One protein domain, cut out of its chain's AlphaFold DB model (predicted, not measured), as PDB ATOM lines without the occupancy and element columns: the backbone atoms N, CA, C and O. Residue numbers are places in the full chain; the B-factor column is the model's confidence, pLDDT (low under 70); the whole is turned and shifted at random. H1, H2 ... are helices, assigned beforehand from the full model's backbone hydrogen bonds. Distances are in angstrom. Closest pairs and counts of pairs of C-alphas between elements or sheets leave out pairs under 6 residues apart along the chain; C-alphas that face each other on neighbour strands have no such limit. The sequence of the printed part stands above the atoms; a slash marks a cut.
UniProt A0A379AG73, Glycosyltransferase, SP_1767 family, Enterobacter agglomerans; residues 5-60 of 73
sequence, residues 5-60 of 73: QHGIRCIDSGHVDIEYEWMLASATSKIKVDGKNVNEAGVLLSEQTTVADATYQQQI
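AT A GLANCE: This is residues 5 to 60 of the 73 residues of the protein "Glycosyltransferase, SP_1767 family" of Enterobacter agglomerans (UniProt A0A379AG73). With little regular structure, this is a loose, looped chain with a short helix, H1, and a smaller one, H2, well separated from it by a long winding loop, residues 25 to 53. Residues 5 to 14 stick out as a tail before H1, and residues 53 to 60, with H2, stick out at the other end. The printed part has 56 residues with two named helices, H1 then H2, and no named strand; the class is all helix, with only 15 residues in named elements. It is loose, with a radius of gyration of the C-alphas of 14.4 A, and spans 39 by 28 by 20 A.

HOW THE PARTS SIT: H1, residues 16 to 24, and H2, residues 54 to 59, are apart. In both helices every O i to N i+4 pair is within hydrogen-bond range.

IN THESE COORDINATES: H1 runs 12.4 A from C-alpha 16 at (-10.884, 39.772, 15.021) to C-alpha 24. H2 runs 8.9 A, ending with C-alpha 59 at (-27.379, 37.341, 23.716).

THE WHOLE: The C-alphas of His 6 and Thr 28, the two farthest apart, are 40.9 A apart. The link from H1 to H2, 29 residues, is long. The printed part has no cut. The model's pLDDT is under 70 for residues 32 to 52.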
ATOM      1  N   GLN A   5     -24.817  56.478   7.628       77.06
ATOM      2  CA  GLN A   5     -25.655  57.565   7.113       77.06
ATOM      3  C   GLN A   5     -26.788  57.946   8.080       77.06
ATOM      4  O   GLN A   5     -27.291  59.061   8.013       77.06
ATOM      5  N   HIS A   6     -27.139  57.062   9.017       81.12
ATOM      6  CA  HIS A   6     -28.143  57.304  10.057       81.12
ATOM      7  C   HIS A   6     -27.523  57.818  11.372       81.12
ATOM      8  O   HIS A   6     -28.172  57.790  12.414       81.12
ATOM      9  N   GLY A   7     -26.254  58.253  11.354       82.81
ATOM     10  CA  GLY A   7     -25.538  58.717  12.551       82.81
ATOM     11  C   GLY A   7     -25.104  57.593  13.498       82.81
ATOM     12  O   GLY A   7     -24.611  57.863  14.592       82.81
ATOM     13  N   ILE A   8     -25.257  56.332  13.086       83.94
ATOM     14  CA  ILE A   8     -24.860  55.164  13.871       83.94
ATOM     15  C   ILE A   8     -23.408  54.825  13.547       83.94
ATOM     16  O   ILE A   8     -23.040  54.570  12.397       83.94
ATOM     17  N   ARG A   9     -22.560  54.788  14.576       82.62
ATOM     18  CA  ARG A   9     -21.180  54.337  14.414       82.62
ATOM     19  C   ARG A   9     -21.147  52.815  14.368       82.62
ATOM     20  O   ARG A   9     -21.419  52.159  15.365       82.62
ATOM     21  N   CYS A  10     -20.766  52.272  13.219       83.50
ATOM     22  CA  CYS A  10     -20.504  50.848  13.049       83.50
ATOM     23  C   CYS A  10     -19.000  50.630  12.918       83.50
ATOM     24  O   CYS A  10     -18.327  51.385  12.214       83.50
ATOM     25  N   ILE A  11     -18.492  49.612  13.602       83.81
ATOM     26  CA  ILE A  11     -17.110  49.156  13.482       83.81
ATOM     27  C   ILE A  11     -17.176  47.817  12.762       83.81
ATOM     28  O   ILE A  11     -17.850  46.905  13.231       83.81
ATOM     29  N   ASP A  12     -16.516  47.731  11.613       82.25
ATOM     30  CA  ASP A  12     -16.314  46.462  10.926       82.25
ATOM     31  C   ASP A  12     -15.058  45.811  11.504       82.25
ATOM     32  O   ASP A  12     -13.964  46.369  11.409       82.25
ATOM     33  N   SER A  13     -15.240  44.683  12.185       80.75
ATOM     34  CA  SER A  13     -14.172  43.981  12.893       80.75
ATOM     35  C   SER A  13     -13.759  42.666  12.232       80.75
ATOM     36  O   SER A  13     -12.911  41.975  12.788       80.75
ATOM     37  N   GLY A  14     -14.331  42.302  11.076       81.81
ATOM     38  CA  GLY A  14     -13.975  41.077  10.348       81.81
ATOM     39  C   GLY A  14     -13.796  39.840  11.250       81.81
ATOM     40  O   GLY A  14     -14.656  39.534  12.073       81.81
ATOM     41  N   HIS A  15     -12.653  39.155  11.122       80.62
ATOM     42  CA  HIS A  15     -12.289  37.950  11.884       80.62
ATOM     43  C   HIS A  15     -11.464  38.226  13.160       80.62
ATOM     44  O   HIS A  15     -10.661  37.385  13.565       80.62
ATOM     45  N   VAL A  16     -11.654  39.379  13.818       80.81
ATOM     46  CA  VAL A  16     -10.884  39.772  15.021       80.81
ATOM     47  C   VAL A  16     -10.867  38.705  16.127       80.81
ATOM     48  O   VAL A  16      -9.863  38.544  16.814       80.81
ATOM     49  N   ASP A  17     -11.958  37.948  16.277       76.44
ATOM     50  CA  ASP A  17     -12.072  36.882  17.276       76.44
ATOM     51  C   ASP A  17     -11.066  35.744  17.024       76.44
ATOM     52  O   ASP A  17     -10.378  35.315  17.945       76.44
ATOM     53  N   ILE A  18     -10.890  35.318  15.770       77.19
ATOM     54  CA  ILE A  18      -9.941  34.253  15.409       77.19
ATOM     55  C   ILE A  18      -8.491  34.713  15.589       77.19
ATOM     56  O   ILE A  18      -7.655  33.960  16.089       77.19
ATOM     57  N   GLU A  19      -8.184  35.957  15.216       76.94
ATOM     58  CA  GLU A  19      -6.837  36.513  15.388       76.94
ATOM     59  C   GLU A  19      -6.458  36.649  16.868       76.94
ATOM     60  O   GLU A  19      -5.311  36.384  17.241       76.94
ATOM     61  N   TYR A  20      -7.421  37.006  17.722       82.00
ATOM     62  CA  TYR A  20      -7.213  37.079  19.164       82.00
ATOM     63  C   TYR A  20      -6.906  35.703  19.776       82.00
ATOM     64  O   TYR A  20      -5.969  35.578  20.568       82.00
ATOM     65  N   GLU A  21      -7.622  34.655  19.366       81.81
ATOM     66  CA  GLU A  21      -7.353  33.277  19.804       81.81
ATOM     67  C   GLU A  21      -5.956  32.804  19.365       81.81
ATOM     68  O   GLU A  21      -5.209  32.227  20.159       81.81
ATOM     69  N   TRP A  22      -5.540  33.105  18.128       81.06
ATOM     70  CA  TRP A  22      -4.181  32.796  17.661       81.06
ATOM     71  C   TRP A  22      -3.101  33.547  18.439       81.06
ATOM     72  O   TRP A  22      -2.055  32.963  18.740       81.06
ATOM     73  N   MET A  23      -3.351  34.807  18.806       82.62
ATOM     74  CA  MET A  23      -2.450  35.580  19.660       82.62
ATOM     75  C   MET A  23      -2.299  34.928  21.043       82.62
ATOM     76  O   MET A  23      -1.170  34.732  21.496       82.62
ATOM     77  N   LEU A  24      -3.406  34.550  21.696       83.50
ATOM     78  CA  LEU A  24      -3.376  33.867  22.999       83.50
ATOM     79  C   LEU A  24      -2.648  32.518  22.930       83.50
ATOM     80  O   LEU A  24      -1.886  32.179  23.837       83.50
ATOM     81  N   ALA A  25      -2.828  31.777  21.837       80.75
ATOM     82  CA  ALA A  25      -2.163  30.498  21.601       80.75
ATOM     83  C   ALA A  25      -0.687  30.632  21.177       80.75
ATOM     84  O   ALA A  25      -0.017  29.615  20.991       80.75
ATOM     85  N   SER A  26      -0.171  31.859  20.995       85.56
ATOM     86  CA  SER A  26       1.149  32.120  20.391       85.56
ATOM     87  C   SER A  26       1.348  31.364  19.068       85.56
ATOM     88  O   SER A  26       2.440  30.873  18.766       85.56
ATOM     89  N   ALA A  27       0.275  31.222  18.287       79.44
ATOM     90  CA  ALA A  27       0.284  30.439  17.065       79.44
ATOM     91  C   ALA A  27       1.116  31.145  15.983       79.44
ATOM     92  O   ALA A  27       0.924  32.321  15.689       79.44
ATOM     93  N   THR A  28       2.033  30.415  15.349       81.69
ATOM     94  CA  THR A  28       2.850  30.926  14.230       81.69
ATOM     95  C   THR A  28       2.249  30.608  12.860       81.69
ATOM     96  O   THR A  28       2.806  30.973  11.827       81.69
ATOM     97  N   SER A  29       1.114  29.908  12.838       73.19
ATOM     98  CA  SER A  29       0.394  29.497  11.635       73.19
ATOM     99  C   SER A  29      -1.112  29.505  11.897       73.19
ATOM    100  O   SER A  29      -1.547  29.499  13.048       73.19
ATOM    101  N   LYS A  30      -1.915  29.540  10.828       74.06
ATOM    102  CA  LYS A  30      -3.378  29.549  10.927       74.06
ATOM    103  C   LYS A  30      -3.868  28.176  11.389       74.06
ATOM    104  O   LYS A  30      -3.828  27.220  10.617       74.06
ATOM    105  N   ILE A  31      -4.306  28.085  12.641       71.69
ATOM    106  CA  ILE A  31      -4.793  26.843  13.255       71.69
ATOM    107  C   ILE A  31      -6.315  26.861  13.419       71.69
ATOM    108  O   ILE A  31      -6.928  27.921  13.547       71.69
ATOM    109  N   LYS A  32      -6.933  25.677  13.430       69.19
ATOM    110  CA  LYS A  32      -8.353  25.520  13.766       69.19
ATOM    111  C   LYS A  32      -8.602  25.991  15.204       69.19
ATOM    112  O   LYS A  32      -7.825  25.660  16.094       69.19
ATOM    113  N   VAL A  33      -9.706  26.705  15.412       66.44
ATOM    114  CA  VAL A  33     -10.228  27.041  16.743       66.44
ATOM    115  C   VAL A  33     -11.445  26.158  17.005       66.44
ATOM    116  O   VAL A  33     -12.364  26.101  16.187       66.44
ATOM    117  N   ASP A  34     -11.430  25.409  18.107       67.25
ATOM    118  CA  ASP A  34     -12.506  24.472  18.424       67.25
ATOM    119  C   ASP A  34     -13.823  25.203  18.709       67.25
ATOM    120  O   ASP A  34     -13.862  26.223  19.393       67.25
ATOM    121  N   GLY A  35     -14.920  24.686  18.149       63.16
ATOM    122  CA  GLY A  35     -16.258  25.267  18.307       63.16
ATOM    123  C   GLY A  35     -16.526  26.540  17.495       63.16
ATOM    124  O   GLY A  35     -17.648  27.039  17.543       63.16
ATOM    125  N   LYS A  36     -15.556  27.039  16.711       65.75
ATOM    126  CA  LYS A  36     -15.721  28.221  15.847       65.75
ATOM    127  C   LYS A  36     -15.460  27.911  14.367       65.75
ATOM    128  O   LYS A  36     -14.685  27.022  14.021       65.75
ATOM    129  N   ASN A  37     -16.132  28.649  13.481       62.97
ATOM    130  CA  ASN A  37     -15.852  28.608  12.045       62.97
ATOM    131  C   ASN A  37     -14.545  29.355  11.764       62.97
ATOM    132  O   ASN A  37     -14.399  30.509  12.158       62.97
ATOM    133  N   VAL A  38     -13.616  28.704  11.065       64.50
ATOM    134  CA  VAL A  38     -12.345  29.310  10.651       64.50
ATOM    135  C   VAL A  38     -12.210  29.115   9.149       64.50
ATOM    136  O   VAL A  38     -11.673  28.107   8.677       64.50
ATOM    137  N   ASN A  39     -12.719  30.092   8.400       61.53
ATOM    138  CA  ASN A  39     -12.756  30.063   6.939       61.53
ATOM    139  C   ASN A  39     -11.346  29.880   6.347       61.53
ATOM    140  O   ASN A  39     -11.152  29.113   5.405       61.53
ATOM    141  N   GLU A  40     -10.335  30.513   6.944       62.06
ATOM    142  CA  GLU A  40      -8.943  30.488   6.490       62.06
ATOM    143  C   GLU A  40      -8.197  29.183   6.804       62.06
ATOM    144  O   GLU A  40      -7.117  28.961   6.255       62.06
ATOM    145  N   ALA A  41      -8.752  28.329   7.668       58.91
ATOM    146  CA  ALA A  41      -8.233  26.992   7.966       58.91
ATOM    147  C   ALA A  41      -9.062  25.883   7.290       58.91
ATOM    148  O   ALA A  41      -8.840  24.702   7.553       58.91
ATOM    149  N   GLY A  42     -10.026  26.247   6.430       55.75
ATOM    150  CA  GLY A  42     -10.910  25.300   5.746       55.75
ATOM    151  C   GLY A  42     -11.921  24.619   6.673       55.75
ATOM    152  O   GLY A  42     -12.442  23.557   6.336       55.75
ATOM    153  N   VAL A  43     -12.189  25.200   7.847       57.34
ATOM    154  CA  VAL A  43     -13.114  24.643   8.836       57.34
ATOM    155  C   VAL A  43     -14.455  25.338   8.693       57.34
ATOM    156  O   VAL A  43     -14.667  26.413   9.253       57.34
ATOM    157  N   LEU A  44     -15.348  24.677   7.958       57.06
ATOM    158  CA  LEU A  44     -16.778  24.936   8.002       57.06
ATOM    159  C   LEU A  44     -17.392  23.994   9.039       57.06
ATOM    160  O   LEU A  44     -17.465  22.785   8.811       57.06
ATOM    161  N   LEU A  45     -17.781  24.513  10.203       57.03
ATOM    162  CA  LEU A  45     -18.588  23.728  11.134       57.03
ATOM    163  C   LEU A  45     -19.942  23.474  10.471       57.03
ATOM    164  O   LEU A  45     -20.620  24.418  10.068       57.03
ATOM    165  N   SER A  46     -20.325  22.202  10.344       50.12
ATOM    166  CA  SER A  46     -21.677  21.842   9.923       50.12
ATOM    167  C   SER A  46     -22.690  22.386  10.933       50.12
ATOM    168  O   SER A  46     -22.397  22.471  12.130       50.12
ATOM    169  N   GLU A  47     -23.887  22.736  10.449       51.91
ATOM    170  CA  GLU A  47     -24.979  23.359  11.221       51.91
ATOM    171  C   GLU A  47     -25.333  22.618  12.528       51.91
ATOM    172  O   GLU A  47     -25.929  23.194  13.434       51.91
ATOM    173  N   GLN A  48     -24.941  21.349  12.660       46.81
ATOM    174  CA  GLN A  48     -25.186  20.503  13.829       46.81
ATOM    175  C   GLN A  48     -24.140  20.618  14.948       46.81
ATOM    176  O   GLN A  48     -24.278  19.934  15.962       46.81
ATOM    177  N   THR A  49     -23.120  21.473  14.827       52.75
ATOM    178  CA  THR A  49     -22.236  21.764  15.970       52.75
ATOM    179  C   THR A  49     -22.910  22.806  16.861       52.75
ATOM    180  O   THR A  49     -22.556  23.983  16.858       52.75
ATOM    181  N   THR A  50     -23.947  22.394  17.589       53.22
ATOM    182  CA  THR A  50     -24.618  23.241  18.575       53.22
ATOM    183  C   THR A  50     -23.632  23.597  19.681       53.22
ATOM    184  O   THR A  50     -23.346  22.800  20.574       53.22
ATOM    185  N   VAL A  51     -23.100  24.818  19.629       58.06
ATOM    186  CA  VAL A  51     -22.391  25.415  20.762       58.06
ATOM    187  C   VAL A  51     -23.419  25.585  21.882       58.06
ATOM    188  O   VAL A  51     -24.260  26.486  21.853       58.06
ATOM    189  N   ALA A  52     -23.391  24.664  22.846       64.31
ATOM    190  CA  ALA A  52     -24.226  24.680  24.043       64.31
ATOM    191  C   ALA A  52     -23.708  25.721  25.053       64.31
ATOM    192  O   ALA A  52     -23.411  25.404  26.202       64.31
ATOM    193  N   ASP A  53     -23.567  26.968  24.608       73.81
ATOM    194  CA  ASP A  53     -23.182  28.098  25.446       73.81
ATOM    195  C   ASP A  53     -24.439  28.893  25.813       73.81
ATOM    196  O   ASP A  53     -25.008  29.622  24.998       73.81
ATOM    197  N   ALA A  54     -24.897  28.729  27.053       79.88
ATOM    198  CA  ALA A  54     -26.098  29.393  27.551       79.88
ATOM    199  C   ALA A  54     -25.974  30.927  27.553       79.88
ATOM    200  O   ALA A  54     -26.981  31.614  27.383       79.88
ATOM    201  N   THR A  55     -24.765  31.468  27.724       85.19
ATOM    202  CA  THR A  55     -24.518  32.912  27.691       85.19
ATOM    203  C   THR A  55     -24.648  33.440  26.269       85.19
ATOM    204  O   THR A  55     -25.340  34.436  26.064       85.19
ATOM    205  N   TYR A  56     -24.078  32.745  25.284       80.31
ATOM    206  CA  TYR A  56     -24.254  33.087  23.872       80.31
ATOM    207  C   TYR A  56     -25.734  33.053  23.464       80.31
ATOM    208  O   TYR A  56     -26.235  34.015  22.886       80.31
ATOM    209  N   GLN A  57     -26.469  31.995  23.834       80.19
ATOM    210  CA  GLN A  57     -27.893  31.867  23.489       80.19
ATOM    211  C   GLN A  57     -28.752  33.008  24.063       80.19
ATOM    212  O   GLN A  57     -29.691  33.453  23.411       80.19
ATOM    213  N   GLN A  58     -28.424  33.522  25.253       87.06
ATOM    214  CA  GLN A  58     -29.135  34.657  25.860       87.06
ATOM    215  C   GLN A  58     -28.857  36.001  25.170       87.06
ATOM    216  O   GLN A  58     -29.634  36.940  25.332       87.06
ATOM    217  N   GLN A  59     -27.760  36.114  24.420       85.69
ATOM    218  CA  GLN A  59     -27.379  37.341  23.716       85.69
ATOM    219  C   GLN A  59     -28.023  37.453  22.325       85.69
ATOM    220  O   GLN A  59     -28.034  38.539  21.743       85.69
ATOM    221  N   ILE A  60     -28.577  36.361  21.786       85.69
ATOM    222  CA  ILE A  60     -29.245  36.367  20.481       85.69
ATOM    223  C   ILE A  60     -30.610  37.051  20.611       85.69
ATOM    224  O   ILE A  60     -31.533  36.524  21.227       85.69
TER     225      ILE A  60